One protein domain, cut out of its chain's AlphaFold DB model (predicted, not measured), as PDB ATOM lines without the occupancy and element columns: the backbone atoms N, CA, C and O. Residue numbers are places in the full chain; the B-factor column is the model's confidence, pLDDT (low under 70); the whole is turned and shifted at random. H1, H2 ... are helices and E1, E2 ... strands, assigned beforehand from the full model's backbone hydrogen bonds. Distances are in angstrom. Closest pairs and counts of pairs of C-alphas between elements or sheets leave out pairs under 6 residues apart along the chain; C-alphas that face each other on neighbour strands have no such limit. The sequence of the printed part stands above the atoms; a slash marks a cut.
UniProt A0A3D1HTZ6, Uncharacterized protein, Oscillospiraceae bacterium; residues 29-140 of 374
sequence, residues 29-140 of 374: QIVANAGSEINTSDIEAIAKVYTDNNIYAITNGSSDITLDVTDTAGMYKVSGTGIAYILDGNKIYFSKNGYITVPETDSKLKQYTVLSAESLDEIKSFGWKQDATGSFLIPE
ATOM      1  N   GLN A  29     -53.726  10.935  12.962       89.25
ATOM      2  CA  GLN A  29     -52.613  11.713  12.420       89.25
ATOM      3  C   GLN A  29     -52.007  12.560  13.532       89.25
ATOM      4  O   GLN A  29     -52.705  13.350  14.165       89.25
ATOM      5  N   ILE A  30     -50.713  12.378  13.763       86.81
ATOM      6  CA  ILE A  30     -49.918  13.077  14.767       86.81
ATOM      7  C   ILE A  30     -48.888  13.914  14.011       86.81
ATOM      8  O   ILE A  30     -48.235  13.411  13.097       86.81
ATOM      9  N   VAL A  31     -48.759  15.190  14.374       87.69
ATOM     10  CA  VAL A  31     -47.800  16.122  13.767       87.69
ATOM     11  C   VAL A  31     -46.952  16.750  14.866       87.69
ATOM     12  O   VAL A  31     -47.495  17.393  15.762       87.69
ATOM     13  N   ALA A  32     -45.633  16.612  14.765       81.25
ATOM     14  CA  ALA A  32     -44.664  17.451  15.462       81.25
ATOM     15  C   ALA A  32     -44.069  18.446  14.478       81.25
ATOM     16  O   ALA A  32     -43.359  18.050  13.561       81.25
ATOM     17  N   ASN A  33     -44.325  19.736  14.674       82.38
ATOM     18  CA  ASN A  33     -43.586  20.784  13.970       82.38
ATOM     19  C   ASN A  33     -42.309  21.152  14.734       82.38
ATOM     20  O   ASN A  33     -42.173  20.804  15.909       82.38
ATOM     21  N   ALA A  34     -41.404  21.885  14.081       73.88
ATOM     22  CA  ALA A  34     -40.141  22.309  14.673       73.88
ATOM     23  C   ALA A  34     -40.337  22.929  16.069       73.88
ATOM     24  O   ALA A  34     -41.234  23.745  16.288       73.88
ATOM     25  N   GLY A  35     -39.506  22.497  17.020       66.12
ATOM     26  CA  GLY A  35     -39.623  22.853  18.438       66.12
ATOM     27  C   GLY A  35     -40.584  21.976  19.254       66.12
ATOM     28  O   GLY A  35     -40.710  22.199  20.454       66.12
ATOM     29  N   SER A  36     -41.240  20.985  18.641       69.94
ATOM     30  CA  SER A  36     -42.024  19.964  19.349       69.94
ATOM     31  C   SER A  36     -41.179  18.716  19.596       69.94
ATOM     32  O   SER A  36     -40.474  18.257  18.700       69.94
ATOM     33  N   GLU A  37     -41.304  18.124  20.780       61.38
ATOM     34  CA  GLU A  37     -40.732  16.815  21.099       61.38
ATOM     35  C   GLU A  37     -41.851  15.769  21.105       61.38
ATOM     36  O   GLU A  37     -42.884  15.963  21.748       61.38
ATOM     37  N   ILE A  38     -41.657  14.657  20.392       62.53
ATOM     38  CA  ILE A  38     -42.520  13.478  20.508       62.53
ATOM     39  C   ILE A  38     -41.667  12.307  20.970       62.53
ATOM     40  O   ILE A  38     -40.664  11.973  20.344       62.53
ATOM     41  N   ASN A  39     -42.098  11.661  22.048       68.38
ATOM     42  CA  ASN A  39     -41.498  10.425  22.512       68.38
ATOM     43  C   ASN A  39     -42.056   9.241  21.709       68.38
ATOM     44  O   ASN A  39     -43.264   8.996  21.694       68.38
ATOM     45  N   THR A  40     -41.176   8.477  21.067       66.00
ATOM     46  CA  THR A  40     -41.550   7.299  20.274       66.00
ATOM     47  C   THR A  40     -42.339   6.271  21.089       66.00
ATOM     48  O   THR A  40     -43.281   5.677  20.561       66.00
ATOM     49  N   SER A  41     -42.055   6.111  22.389       69.88
ATOM     50  CA  SER A  41     -42.800   5.167  23.234       69.88
ATOM     51  C   SER A  41     -44.277   5.538  23.397       69.88
ATOM     52  O   SER A  41     -45.120   4.655  23.565       69.88
ATOM     53  N   ASP A  42     -44.608   6.830  23.324       74.19
ATOM     54  CA  ASP A  42     -45.989   7.308  23.440       74.19
ATOM     55  C   ASP A  42     -46.772   7.021  22.154       74.19
ATOM     56  O   ASP A  42     -47.936   6.617  22.204       74.19
ATOM     57  N   ILE A  43     -46.119   7.137  20.993       73.12
ATOM     58  CA  ILE A  43     -46.710   6.764  19.700       73.12
ATOM     59  C   ILE A  43     -47.015   5.258  19.672       73.12
ATOM     60  O   ILE A  43     -48.106   4.844  19.271       73.12
ATOM     61  N   GLU A  44     -46.083   4.428  20.143       76.19
ATOM     62  CA  GLU A  44     -46.290   2.981  20.243       76.19
ATOM     63  C   GLU A  44     -47.422   2.616  21.210       76.19
ATOM     64  O   GLU A  44     -48.186   1.681  20.955       76.19
ATOM     65  N   ALA A  45     -47.562   3.349  22.319       79.38
ATOM     66  CA  ALA A  45     -48.664   3.163  23.255       79.38
ATOM     67  C   ALA A  45     -50.019   3.493  22.603       79.38
ATOM     68  O   ALA A  45     -50.967   2.718  22.743       79.38
ATOM     69  N   ILE A  46     -50.099   4.575  21.819       77.31
ATOM     70  CA  ILE A  46     -51.289   4.913  21.020       77.31
ATOM     71  C   ILE A  46     -51.606   3.778  20.032       77.31
ATOM     72  O   ILE A  46     -52.761   3.361  19.931       77.31
ATOM     73  N   ALA A  47     -50.595   3.210  19.367       78.06
ATOM     74  CA  ALA A  47     -50.774   2.089  18.441       78.06
ATOM     75  C   ALA A  47     -51.300   0.807  19.091       78.06
ATOM     76  O   ALA A  47     -52.093   0.088  18.481       78.06
ATOM     77  N   LYS A  48     -50.930   0.546  20.346       81.69
ATOM     78  CA  LYS A  48     -51.456  -0.589  21.120       81.69
ATOM     79  C   LYS A  48     -52.918  -0.406  21.533       81.69
ATOM     80  O   LYS A  48     -53.610  -1.401  21.723       81.69
ATOM     81  N   VAL A  49     -53.388   0.835  21.673       81.50
ATOM     82  CA  VAL A  49     -54.781   1.150  22.038       81.50
ATOM     83  C   VAL A  49     -55.693   1.156  20.808       81.50
ATOM     84  O   VAL A  49     -56.791   0.606  20.855       81.50
ATOM     85  N   TYR A  50     -55.245   1.744  19.698       79.19
ATOM     86  CA  TYR A  50     -56.035   1.896  18.471       79.19
ATOM     87  C   TYR A  50     -55.663   0.858  17.417       79.19
ATOM     88  O   TYR A  50     -55.270   1.184  16.298       79.19
ATOM     89  N   THR A  51     -55.799  -0.415  17.781       79.31
ATOM     90  CA  THR A  51     -55.363  -1.542  16.949       79.31
ATOM     91  C   THR A  51     -56.092  -1.636  15.610       79.31
ATOM     92  O   THR A  51     -55.539  -2.211  14.677       79.31
ATOM     93  N   ASP A  52     -57.287  -1.064  15.474       80.06
ATOM     94  CA  ASP A  52     -58.078  -1.079  14.235       80.06
ATOM     95  C   ASP A  52     -57.844   0.152  13.338       80.06
ATOM     96  O   ASP A  52     -58.443   0.264  12.264       80.06
ATOM     97  N   ASN A  53     -56.981   1.083  13.751       81.31
ATOM     98  CA  ASN A  53     -56.753   2.346  13.059       81.31
ATOM     99  C   ASN A  53     -55.334   2.399  12.471       81.31
ATOM    100  O   ASN A  53     -54.370   1.951  13.085       81.31
ATOM    101  N   ASN A  54     -55.198   3.012  11.292       85.50
ATOM    102  CA  ASN A  54     -53.891   3.441  10.798       85.50
ATOM    103  C   ASN A  54     -53.438   4.674  11.583       85.50
ATOM    104  O   ASN A  54     -54.231   5.595  11.802       85.50
ATOM    105  N   ILE A  55     -52.168   4.703  11.968       86.38
ATOM    106  CA  ILE A  55     -51.546   5.809  12.690       86.38
ATOM    107  C   ILE A  55     -50.428   6.362  11.828       86.38
ATOM    108  O   ILE A  55     -49.514   5.636  11.451       86.38
ATOM    109  N   TYR A  56     -50.501   7.656  11.549       87.94
ATOM    110  CA  TYR A  56     -49.468   8.402  10.853       87.94
ATOM    111  C   TYR A  56     -48.870   9.412  11.822       87.94
ATOM    112  O   TYR A  56     -49.562  10.331  12.260       87.94
ATOM    113  N   ALA A  57     -47.597   9.255  12.158       83.81
ATOM    114  CA  ALA A  57     -46.842  10.228  12.927       83.81
ATOM    115  C   ALA A  57     -45.827  10.908  12.012       83.81
ATOM    116  O   ALA A  57     -45.008  10.247  11.377       83.81
ATOM    117  N   ILE A  58     -45.905  12.231  11.927       83.06
ATOM    118  CA  ILE A  58     -44.990  13.022  11.117       83.06
ATOM    119  C   ILE A  58     -44.259  14.020  11.985       83.06
ATOM    120  O   ILE A  58     -44.877  14.791  12.720       83.06
ATOM    121  N   THR A  59     -42.944  14.043  11.821       77.00
ATOM    122  CA  THR A  59     -42.067  15.021  12.447       77.00
ATOM    123  C   THR A  59     -41.500  15.936  11.373       77.00
ATOM    124  O   THR A  59     -40.901  15.479  10.406       77.00
ATOM    125  N   ASN A  60     -41.685  17.236  11.535       73.44
ATOM    126  CA  ASN A  60     -41.093  18.279  10.717       73.44
ATOM    127  C   ASN A  60     -39.982  18.956  11.525       73.44
ATOM    128  O   ASN A  60     -40.254  19.619  12.526       73.44
ATOM    129  N   GLY A  61     -38.737  18.785  11.081       65.75
ATOM    130  CA  GLY A  61     -37.567  19.412  11.702       65.75
ATOM    131  C   GLY A  61     -37.274  20.828  11.195       65.75
ATOM    132  O   GLY A  61     -36.387  21.487  11.729       65.75
ATOM    133  N   SER A  62     -37.993  21.296  10.172       69.25
ATOM    134  CA  SER A  62     -37.750  22.584   9.529       69.25
ATOM    135  C   SER A  62     -38.576  23.707  10.148       69.25
ATOM    136  O   SER A  62     -39.774  23.560  10.400       69.25
ATOM    137  N   SER A  63     -37.935  24.861  10.344       75.81
ATOM    138  CA  SER A  63     -38.596  26.118  10.709       75.81
ATOM    139  C   SER A  63     -39.257  26.831   9.526       75.81
ATOM    140  O   SER A  63     -40.036  27.758   9.740       75.81
ATOM    141  N   ASP A  64     -38.956  26.423   8.292       77.00
ATOM    142  CA  ASP A  64     -39.380  27.125   7.072       77.00
ATOM    143  C   ASP A  64     -40.789  26.725   6.624       77.00
ATOM    144  O   ASP A  64     -41.442  27.419   5.837       77.00
ATOM    145  N   ILE A  65     -41.260  25.586   7.131       85.12
ATOM    146  CA  ILE A  65     -42.580  25.032   6.865       85.12
ATOM    147  C   ILE A  65     -43.264  24.624   8.166       85.12
ATOM    148  O   ILE A  65     -42.638  24.304   9.172       85.12
ATOM    149  N   THR A  66     -44.587  24.589   8.118       90.44
ATOM    150  CA  THR A  66     -45.448  24.020   9.152       90.44
ATOM    151  C   THR A  66     -46.426  23.053   8.509       90.44
ATOM    152  O   THR A  66     -46.908  23.277   7.393       90.44
ATOM    153  N   LEU A  67     -46.702  21.966   9.220       91.06
ATOM    154  CA  LEU A  67     -47.635  20.929   8.818       91.06
ATOM    155  C   LEU A  67     -48.895  20.995   9.675       91.06
ATOM    156  O   LEU A  67     -48.817  21.187  10.889       91.06
ATOM    157  N   ASP A  68     -50.044  20.794   9.042       92.19
ATOM    158  CA  ASP A  68     -51.328  20.626   9.717       92.19
ATOM    159  C   ASP A  68     -52.047  19.383   9.182       92.19
ATOM    160  O   ASP A  68     -51.869  18.979   8.026       92.19
ATOM    161  N   VAL A  69     -52.852  18.762  10.038       89.00
ATOM    162  CA  VAL A  69     -53.624  17.568   9.688       89.00
ATOM    163  C   VAL A  69     -54.741  17.917   8.705       89.00
ATOM    164  O   VAL A  69     -55.296  19.016   8.719       89.00
ATOM    165  N   THR A  70     -55.104  16.958   7.859       89.44
ATOM    166  CA  THR A  70     -56.267  17.074   6.966       89.44
ATOM    167  C   THR A  70     -57.287  15.969   7.230       89.44
ATOM    168  O   THR A  70     -57.027  15.021   7.973       89.44
ATOM    169  N   ASP A  71     -58.446  16.063   6.579       85.81
ATOM    170  CA  ASP A  71     -59.486  15.030   6.635       85.81
ATOM    171  C   ASP A  71     -59.144  13.792   5.780       85.81
ATOM    172  O   ASP A  71     -59.911  12.828   5.747       85.81
ATOM    173  N   THR A  72     -57.993  13.780   5.102       87.75
ATOM    174  CA  THR A  72     -57.495  12.634   4.335       87.75
ATOM    175  C   THR A  72     -56.311  12.015   5.067       87.75
ATOM    176  O   THR A  72     -55.330  12.693   5.358       87.75
ATOM    177  N   ALA A  73     -56.399  10.714   5.352       87.44
ATOM    178  CA  ALA A  73     -55.322   9.959   5.984       87.44
ATOM    179  C   ALA A  73     -54.027  10.017   5.157       87.44
ATOM    180  O   ALA A  73     -54.065   9.828   3.941       87.44
ATOM    181  N   GLY A  74     -52.899  10.268   5.820       89.19
ATOM    182  CA  GLY A  74     -51.591  10.395   5.186       89.19
ATOM    183  C   GLY A  74     -51.394  11.700   4.409       89.19
ATOM    184  O   GLY A  74     -50.375  11.851   3.743       89.19
ATOM    185  N   MET A  75     -52.329  12.652   4.468       92.94
ATOM    186  CA  MET A  75     -52.210  13.932   3.771       92.94
ATOM    187  C   MET A  75     -52.159  15.089   4.764       92.94
ATOM    188  O   MET A  75     -53.000  15.214   5.658       92.94
ATOM    189  N   TYR A  76     -51.195  15.978   4.552       93.75
ATOM    190  CA  TYR A  76     -50.889  17.082   5.449       93.75
ATOM    191  C   TYR A  76     -50.847  18.379   4.664       93.75
ATOM    192  O   TYR A  76     -50.300  18.440   3.559       93.75
ATOM    193  N   LYS A  77     -51.440  19.424   5.232       95.12
ATOM    194  CA  LYS A  77     -51.362  20.768   4.675       95.12
ATOM    195  C   LYS A  77     -49.999  21.354   5.012       95.12
ATOM    196  O   LYS A  77     -49.596  21.336   6.168       95.12
ATOM    197  N   VAL A  78     -49.330  21.902   4.008       94.81
ATOM    198  CA  VAL A  78     -48.020  22.547   4.119       94.81
ATOM    199  C   VAL A  78     -48.221  24.054   4.033       94.81
ATOM    200  O   VAL A  78     -48.841  24.548   3.091       94.81
ATOM    201  N   SER A  79     -47.714  24.791   5.018       92.31
ATOM    202  CA  SER A  79     -47.700  26.260   5.018       92.31
ATOM    203  C   SER A  79     -46.275  26.757   5.244       92.31
ATOM    204  O   SER A  79     -45.608  26.266   6.146       92.31
ATOM    205  N   GLY A  80     -45.809  27.714   4.444       87.12
ATOM    206  CA  GLY A  80     -44.424  28.191   4.470       87.12
ATOM    207  C   GLY A  80     -43.954  28.621   3.084       87.12
ATOM    208  O   GLY A  80     -44.756  28.686   2.150       87.12
ATOM    209  N   THR A  81     -42.665  28.929   2.955       78.31
ATOM    210  CA  THR A  81     -42.056  29.406   1.699       78.31
ATOM    211  C   THR A  81     -41.347  28.310   0.904       78.31
ATOM    212  O   THR A  81     -40.970  28.563  -0.234       78.31
ATOM    213  N   GLY A  82     -41.184  27.110   1.473       79.62
ATOM    214  CA  GLY A  82     -40.495  25.981   0.841       79.62
ATOM    215  C   GLY A  82     -41.410  24.842   0.375       79.62
ATOM    216  O   GLY A  82     -42.606  24.795   0.672       79.62
ATOM    217  N   ILE A  83     -40.812  23.891  -0.339       86.00
ATOM    218  CA  ILE A  83     -41.376  22.578  -0.660       86.00
ATOM    219  C   ILE A  83     -41.100  21.636   0.509       86.00
ATOM    220  O   ILE A  83     -39.948  21.431   0.882       86.00
ATOM    221  N   ALA A  84     -42.150  21.029   1.060       86.94
ATOM    222  CA  ALA A  84     -41.994  19.925   2.001       86.94
ATOM    223  C   ALA A  84     -41.736  18.632   1.229       86.94
ATOM    224  O   ALA A  84     -42.397  18.387   0.221       86.94
ATOM    225  N   TYR A  85     -40.838  17.778   1.700       85.38
ATOM    226  CA  TYR A  85     -40.639  16.464   1.104       85.38
ATOM    227  C   TYR A  85     -40.288  15.406   2.145       85.38
ATOM    228  O   TYR A  85     -39.810  15.713   3.234       85.38
ATOM    229  N   ILE A  86     -40.553  14.153   1.798       79.31
ATOM    230  CA  ILE A  86     -40.124  12.976   2.549       79.31
ATOM    231  C   ILE A  86     -39.310  12.076   1.631       79.31
ATOM    232  O   ILE A  86     -39.560  12.012   0.425       79.31
ATOM    233  N   LEU A  87     -38.361  11.370   2.229       64.00
ATOM    234  CA  LEU A  87     -37.668  10.266   1.593       64.00
ATOM    235  C   LEU A  87     -38.283   8.964   2.112       64.00
ATOM    236  O   LEU A  87     -38.327   8.748   3.321       64.00
ATOM    237  N   ASP A  88     -38.775   8.135   1.199       65.25
ATOM    238  CA  ASP A  88     -39.327   6.810   1.485       65.25
ATOM    239  C   ASP A  88     -38.850   5.849   0.389       65.25
ATOM    240  O   ASP A  88     -39.264   5.937  -0.771       65.25
ATOM    241  N   GLY A  89     -37.886   4.992   0.725       58.72
ATOM    242  CA  GLY A  89     -37.151   4.204  -0.270       58.72
ATOM    243  C   GLY A  89     -36.485   5.083  -1.342       58.72
ATOM    244  O   GLY A  89     -35.956   6.155  -1.050       58.72
ATOM    245  N   ASN A  90     -36.551   4.660  -2.613       54.47
ATOM    246  CA  ASN A  90     -36.087   5.432  -3.782       54.47
ATOM    247  C   ASN A  90     -37.047   6.529  -4.241       54.47
ATOM    248  O   ASN A  90     -36.984   6.941  -5.404       54.47
ATOM    249  N   LYS A  91     -37.980   6.954  -3.396       65.94
ATOM    250  CA  LYS A  91     -38.974   7.939  -3.786       65.94
ATOM    251  C   LYS A  91     -38.872   9.148  -2.889       65.94
ATOM    252  O   LYS A  91     -38.941   9.052  -1.667       65.94
ATOM    253  N   ILE A  92     -38.771  10.305  -3.531       75.44
ATOM    254  CA  ILE A  92     -39.045  11.567  -2.861       75.44
ATOM    255  C   ILE A  92     -40.493  11.936  -3.145       75.44
ATOM    256  O   ILE A  92     -40.846  12.287  -4.274       75.44
ATOM    257  N   TYR A  93     -41.328  11.879  -2.111       86.00
ATOM    258  CA  TYR A  93     -42.665  12.459  -2.161       86.00
ATOM    259  C   TYR A  93     -42.550  13.906  -1.714       86.00
ATOM    260  O   TYR A  93     -42.003  14.196  -0.654       86.00
ATOM    261  N   PHE A  94     -43.053  14.824  -2.527       90.50
ATOM    262  CA  PHE A  94     -42.908  16.255  -2.296       90.50
ATOM    263  C   PHE A  94     -44.267  16.943  -2.311       90.50
ATOM    264  O   PHE A  94     -45.245  16.457  -2.885       90.50
ATOM    265  N   SER A  95     -44.331  18.098  -1.663       93.00
ATOM    266  CA  SER A  95     -45.558  18.853  -1.547       93.00
ATOM    267  C   SER A  95     -45.957  19.441  -2.890       93.00
ATOM    268  O   SER A  95     -45.155  20.091  -3.562       93.00
ATOM    269  N   LYS A  96     -47.228  19.280  -3.245       90.06
ATOM    270  CA  LYS A  96     -47.833  19.841  -4.447       90.06
ATOM    271  C   LYS A  96     -49.100  20.582  -4.057       90.06
ATOM    272  O   LYS A  96     -49.917  20.070  -3.297       90.06
ATOM    273  N   ASN A  97     -49.269  21.796  -4.578       90.06
ATOM    274  CA  ASN A  97     -50.439  22.642  -4.310       90.06
ATOM    275  C   ASN A  97     -50.709  22.883  -2.807       90.06
ATOM    276  O   ASN A  97     -51.863  22.964  -2.396       90.06
ATOM    277  N   GLY A  98     -49.655  22.979  -1.987       91.94
ATOM    278  CA  GLY A  98     -49.771  23.214  -0.541       91.94
ATOM    279  C   GLY A  98     -50.099  21.973   0.296       91.94
ATOM    280  O   GLY A  98     -50.489  22.116   1.452       91.94
ATOM    281  N   TYR A  99     -49.950  20.766  -0.255       94.31
ATOM    282  CA  TYR A  99     -50.166  19.512   0.471       94.31
ATOM    283  C   TYR A  99     -49.039  18.524   0.213       94.31
ATOM    284  O   TYR A  99     -48.571  18.415  -0.918       94.31
ATOM    285  N   ILE A 100     -48.649  17.768   1.235       93.12
ATOM    286  CA  ILE A 100     -47.802  16.582   1.103       93.12
ATOM    287  C   ILE A 100     -48.636  15.345   1.426       93.12
ATOM    288  O   ILE A 100     -49.422  15.345   2.374       93.12
ATOM    289  N   THR A 101     -48.499  14.309   0.603       92.25
ATOM    290  CA  THR A 101     -49.114  13.000   0.843       92.25
ATOM    291  C   THR A 101     -47.998  12.002   1.080       92.25
ATOM    292  O   THR A 101     -47.103  11.885   0.244       92.25
ATOM    293  N   VAL A 102     -48.040  11.322   2.219       86.81
ATOM    294  CA  VAL A 102     -47.090  10.264   2.553       86.81
ATOM    295  C   VAL A 102     -47.608   8.916   2.052       86.81
ATOM    296  O   VAL A 102     -48.827   8.726   1.974       86.81
ATOM    297  N   PRO A 103     -46.716   7.992   1.670       82.50
ATOM    298  CA  PRO A 103     -47.114   6.705   1.132       82.50
ATOM    299  C   PRO A 103     -47.896   5.882   2.154       82.50
ATOM    300  O   PRO A 103     -47.754   6.015   3.370       82.50
ATOM    301  N   GLU A 104     -48.762   5.017   1.638       74.69
ATOM    302  CA  GLU A 104     -49.426   4.012   2.450       74.69
ATOM    303  C   GLU A 104     -48.547   2.760   2.476       74.69
ATOM    304  O   GLU A 104     -48.289   2.161   1.438       74.69
ATOM    305  N   THR A 105     -48.062   2.393   3.659       67.00
ATOM    306  CA  THR A 105     -47.352   1.132   3.912       67.00
ATOM    307  C   THR A 105     -48.263   0.104   4.588       67.00
ATOM    308  O   THR A 105     -49.291   0.454   5.187       67.00
ATOM    309  N   ASP A 106     -47.862  -1.168   4.546       69.31
ATOM    310  CA  ASP A 106     -48.580  -2.275   5.198       69.31
ATOM    311  C   ASP A 106     -48.533  -2.203   6.735       69.31
ATOM    312  O   ASP A 106     -49.338  -2.832   7.429       69.31
ATOM    313  N   SER A 107     -47.622  -1.400   7.293       73.12
ATOM    314  CA  SER A 107     -47.559  -1.152   8.732       73.12
ATOM    315  C   SER A 107     -48.737  -0.297   9.205       73.12
ATOM    316  O   SER A 107     -49.069   0.737   8.621       73.12
ATOM    317  N   LYS A 108     -49.349  -0.670  10.335       76.88
ATOM    318  CA  LYS A 108     -50.371   0.162  10.998       76.88
ATOM    319  C   LYS A 108     -49.789   1.449  11.574       76.88
ATOM    320  O   LYS A 108     -50.484   2.462  11.583       76.88
ATOM    321  N   LEU A 109     -48.543   1.404  12.043       82.19
ATOM    322  CA  LEU A 109     -47.812   2.566  12.532       82.19
ATOM    323  C   LEU A 109     -46.857   3.057  11.445       82.19
ATOM    324  O   LEU A 109     -45.913   2.360  11.077       82.19
ATOM    325  N   LYS A 110     -47.108   4.266  10.955       83.50
ATOM    326  CA  LYS A 110     -46.366   4.910   9.878       83.50
ATOM    327  C   LYS A 110     -45.684   6.151  10.428       83.50
ATOM    328  O   LYS A 110     -46.360   7.014  10.988       83.50
ATOM    329  N   GLN A 111     -44.365   6.226  10.301       80.62
ATOM    330  CA  GLN A 111     -43.570   7.321  10.851       80.62
ATOM    331  C   GLN A 111     -42.736   7.954   9.744       80.62
ATOM    332  O   GLN A 111     -42.009   7.248   9.056       80.62
ATOM    333  N   TYR A 112     -42.839   9.272   9.581       79.50
ATOM    334  CA  TYR A 112     -42.095  10.002   8.555       79.50
ATOM    335  C   TYR A 112     -41.438  11.254   9.123       79.50
ATOM    336  O   TYR A 112     -42.037  11.985   9.915       79.50
ATOM    337  N   THR A 113     -40.234  11.538   8.637       78.94
ATOM    338  CA  THR A 113     -39.563  12.820   8.854       78.94
ATOM    339  C   THR A 113     -39.709  13.671   7.601       78.94
ATOM    340  O   THR A 113     -39.282  13.271   6.520       78.94
ATOM    341  N   VAL A 114     -40.316  14.846   7.750       77.31
ATOM    342  CA  VAL A 114     -40.473  15.836   6.685       77.31
ATOM    343  C   VAL A 114     -39.308  16.814   6.710       77.31
ATOM    344  O   VAL A 114     -38.945  17.364   7.753       77.31
ATOM    345  N   LEU A 115     -38.756  17.032   5.524       79.50
ATOM    346  CA  LEU A 115     -37.690  17.971   5.211       79.50
ATOM    347  C   LEU A 115     -38.250  19.129   4.373       79.50
ATOM    348  O   LEU A 115     -39.349  19.033   3.818       79.50
ATOM    349  N   SER A 116     -37.490  20.218   4.267       77.25
ATOM    350  CA  SER A 116     -37.820  21.364   3.416       77.25
ATOM    351  C   SER A 116     -36.720  21.648   2.399       77.25
ATOM    352  O   SER A 116     -35.544  21.434   2.678       77.25
ATOM    353  N   ALA A 117     -37.121  22.147   1.236       73.81
ATOM    354  CA  ALA A 117     -36.258  22.715   0.201       73.81
ATOM    355  C   ALA A 117     -36.864  24.042  -0.283       73.81
ATOM    356  O   ALA A 117     -38.074  24.247  -0.166       73.81
ATOM    357  N   GLU A 118     -36.067  24.936  -0.854       78.19
ATOM    358  CA  GLU A 118     -36.542  26.184  -1.460       78.19
ATOM    359  C   GLU A 118     -37.417  25.910  -2.690       78.19
ATOM    360  O   GLU A 118     -38.405  26.606  -2.935       78.19
ATOM    361  N   SER A 119     -37.081  24.881  -3.474       82.69
ATOM    362  CA  SER A 119     -37.813  24.536  -4.694       82.69
ATOM    363  C   SER A 119     -37.712  23.056  -5.062       82.69
ATOM    364  O   SER A 119     -36.868  22.318  -4.565       82.69
ATOM    365  N   LEU A 120     -38.568  22.613  -5.988       81.69
ATOM    366  CA  LEU A 120     -38.461  21.265  -6.549       81.69
ATOM    367  C   LEU A 120     -37.197  21.104  -7.410       81.69
ATOM    368  O   LEU A 120     -36.652  20.007  -7.480       81.69
ATOM    369  N   ASP A 121     -36.738  22.177  -8.057       78.50
ATOM    370  CA  ASP A 121     -35.539  22.148  -8.902       78.50
ATOM    371  C   ASP A 121     -34.265  21.981  -8.072       78.50
ATOM    372  O   ASP A 121     -33.349  21.288  -8.504       78.50
ATOM    373  N   GLU A 122     -34.237  22.519  -6.851       68.75
ATOM    374  CA  GLU A 122     -33.186  22.230  -5.874       68.75
ATOM    375  C   GLU A 122     -33.124  20.729  -5.578       68.75
ATOM    376  O   GLU A 122     -32.065  20.123  -5.704       68.75
ATOM    377  N   ILE A 123     -34.267  20.092  -5.302       61.94
ATOM    378  CA  ILE A 123     -34.310  18.645  -5.053       61.94
ATOM    379  C   ILE A 123     -33.836  17.866  -6.293       61.94
ATOM    380  O   ILE A 123     -33.047  16.930  -6.181       61.94
ATOM    381  N   LYS A 124     -34.285  18.263  -7.491       65.81
ATOM    382  CA  LYS A 124     -33.881  17.635  -8.762       65.81
ATOM    383  C   LYS A 124     -32.397  17.822  -9.079       65.81
ATOM    384  O   LYS A 124     -31.808  16.937  -9.692       65.81
ATOM    385  N   SER A 125     -31.783  18.922  -8.633       56.53
ATOM    386  CA  SER A 125     -30.352  19.182  -8.834       56.53
ATOM    387  C   SER A 125     -29.450  18.127  -8.180       56.53
ATOM    388  O   SER A 125     -28.323  17.940  -8.623       56.53
ATOM    389  N   PHE A 126     -29.983  17.370  -7.214       49.94
ATOM    390  CA  PHE A 126     -29.332  16.230  -6.561       49.94
ATOM    391  C   PHE A 126     -29.528  14.892  -7.303       49.94
ATOM    392  O   PHE A 126     -29.548  13.826  -6.687       49.94
ATOM    393  N   GLY A 127     -29.735  14.922  -8.625       52.88
ATOM    394  CA  GLY A 127     -29.833  13.717  -9.461       52.88
ATOM    395  C   GLY A 127     -31.181  12.993  -9.390       52.88
ATOM    396  O   GLY A 127     -31.249  11.776  -9.595       52.88
ATOM    397  N   TRP A 128     -32.258  13.728  -9.110       60.81
ATOM    398  CA  TRP A 128     -33.618  13.197  -9.046       60.81
ATOM    399  C   TRP A 128     -34.427  13.639 -10.258       60.81
ATOM    400  O   TRP A 128     -34.560  14.827 -10.544       60.81
ATOM    401  N   LYS A 129     -35.057  12.683 -10.936       70.94
ATOM    402  CA  LYS A 129     -36.035  12.955 -11.988       70.94
ATOM    403  C   LYS A 129     -37.437  12.692 -11.486       70.94
ATOM    404  O   LYS A 129     -37.674  11.862 -10.618       70.94
ATOM    405  N   GLN A 130     -38.393  13.382 -12.077       81.44
ATOM    406  CA  GLN A 130     -39.786  13.107 -11.791       81.44
ATOM    407  C   GLN A 130     -40.196  11.777 -12.432       81.44
ATOM    408  O   GLN A 130     -39.791  11.474 -13.556       81.44
ATOM    409  N   ASP A 131     -40.964  10.975 -11.703       74.94
ATOM    410  CA  ASP A 131     -41.521   9.741 -12.236       74.94
ATOM    411  C   ASP A 131     -42.545  10.031 -13.354       74.94
ATOM    412  O   ASP A 131     -42.971  11.171 -13.564       74.94
ATOM    413  N   ALA A 132     -42.954   8.995 -14.089       70.31
ATOM    414  CA  ALA A 132     -43.844   9.159 -15.236       70.31
ATOM    415  C   ALA A 132     -45.224   9.736 -14.865       70.31
ATOM    416  O   ALA A 132     -45.853  10.378 -15.708       70.31
ATOM    417  N   THR A 133     -45.708   9.526 -13.632       77.69
ATOM    418  CA  THR A 133     -47.012  10.053 -13.193       77.69
ATOM    419  C   THR A 133     -46.919  11.459 -12.610       77.69
ATOM    420  O   THR A 133     -47.941  12.129 -12.438       77.69
ATOM    421  N   GLY A 134     -45.711  11.942 -12.321       79.81
ATOM    422  CA  GLY A 134     -45.510  13.239 -11.702       79.81
ATOM    423  C   GLY A 134     -45.748  13.256 -10.191       79.81
ATOM    424  O   GLY A 134     -45.882  14.349  -9.632       79.81
ATOM    425  N   SER A 135     -45.854  12.087  -9.561       75.56
ATOM    426  CA  SER A 135     -46.307  11.888  -8.182       75.56
ATOM    427  C   SER A 135     -45.164  11.841  -7.173       75.56
ATOM    428  O   SER A 135     -45.375  12.188  -6.014       75.56
ATOM    429  N   PHE A 136     -43.973  11.435  -7.600       81.88
ATOM    430  CA  PHE A 136     -42.769  11.402  -6.773       81.88
ATOM    431  C   PHE A 136     -41.531  11.591  -7.657       81.88
ATOM    432  O   PHE A 136     -41.611  11.562  -8.888       81.88
ATOM    433  N   LEU A 137     -40.380  11.845  -7.039       71.81
ATOM    434  CA  LEU A 137     -39.102  11.799  -7.739       71.81
ATOM    435  C   LEU A 137     -38.453  10.431  -7.552       71.81
ATOM    436  O   LEU A 137     -38.559   9.839  -6.484       71.81
ATOM    437  N   ILE A 138     -37.771   9.969  -8.592       64.62
ATOM    438  CA  ILE A 138     -36.934   8.770  -8.628       64.62
ATOM    439  C   ILE A 138     -35.515   9.164  -9.055       64.62
ATOM    440  O   ILE A 138     -35.346  10.199  -9.703       64.62
ATOM    441  N   PRO A 139     -34.487   8.362  -8.755       54.38
ATOM    442  CA  PRO A 139     -33.133   8.641  -9.220       54.38
ATOM    443  C   PRO A 139     -33.066   8.738 -10.754       54.38
ATOM    444  O   PRO A 139     -33.736   7.993 -11.480       54.38
ATOM    445  N   GLU A 140     -32.280   9.682 -11.271       53.22
ATOM    446  CA  GLU A 140     -32.200   9.940 -12.709       53.22
ATOM    447  C   GLU A 140     -31.481   8.811 -13.473       53.22
ATOM    448  O   GLU A 140     -31.909   8.488 -14.592       53.22
TER     449      GLU A 140
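This is residues 29 to 140 of the 374 residues of an uncharacterized protein of Oscillospiraceae bacterium (UniProt A0A3D1HTZ6). Two sheets stand face to face as a sandwich, a strongly twisted one of five strands, E1, E2, E8, E5 and E6, and a small one of three, E3, E4 and E7. Helix H1 packs on the other face of the large sheet at E2 and E8, and at the far end, past E6, the short helix H2 and the small hairpin of E9 and E10 extend the body. The printed part has 112 residues with two named helices and ten named strands, in the order E1 H1 E2 E3 E4 E5 E6 E7 E8 H2 E9 E10, and its class is mixed, helices and strands. The large sheet, in the order E1 E2 E8 E5 E6, is mixed, and the order E3 E4 E7 is antiparallel. The whole is compact, with a radius of gyration of the C-alphas of 14.3 A and spans of 43 by 29 by 23 A.

E1, residues 29 to 32, begins at C-alpha 29 (-52.613, 11.713, 12.420). H1, residues 40 to 49, is 14.7 A long, and E2, residues 55 to 60, is 16.4 A. E3 is residues 65 to 69, E4 residues 75 to 80, 16.3 A long, E5 residues 83 to 88, 16.0 A long, E6 residues 91 to 94, and E7 residues 99 to 101. E8, residues 109 to 117, is the longest strand, 26.3 A from C-alpha 109 (-47.812, 2.566, 12.532) to C-alpha 117. H2 is residues 120 to 125, E9 residues 128 to 130, and E10 residues 137 to 139, ending at C-alpha 139 (-33.133, 8.641, -9.220).

E1 and E2 are parallel at 20 degrees, with N 30 and O 56 2.8 A apart, within hydrogen-bond range. E1, H1 and E2 form a strand-helix-strand unit, two parallel neighbour strands with a helix between, and its crossover is right-handed. H1 is on the large sheet at a height of 9.1 A, and the closest C-alphas of H1 and E2 are those of Ala 47 and Ile 55, 6.9 A apart. E2 and E8 are parallel, N 57 and O 110 being 2.8 A apart. E8 is staggered, pairing with E2 over residues 109 to 114 and with antiparallel E5 over 115 to 117, where N 117 and O 83 are 2.9 A apart. In the hairpin of E5 and E6, N 86 and O 93 are 2.8 A apart. In the small sheet, N 66 and O 79 of the hairpin E3 and E4 are 2.8 A apart, and N 76 and O 100 of antiparallel E4 and E7 are 2.9 A apart. The facing parts of the two sheets of the sandwich are 8.5 A centre to centre. H2 is on the large sheet at a height of 8.3 A, over none of its strands. The closest C-alphas of E6 and E10 are those of Ile 92 and Leu 137, 4.9 A apart, and in the hairpin of E9 and E10 N 129 and O 138 are 2.8 A apart. In H1 and H2 every O i to N i+4 pair is within hydrogen-bond range.

The two C-alphas farthest apart, those of Val 49 and Ser 125, are 43.3 A apart. The printed part has no cut, and no link is long. The mean pLDDT of the printed part is 78.2, and 26 residues are under 70, among them residues 35 to 41, 87 to 91 and 122 to 128.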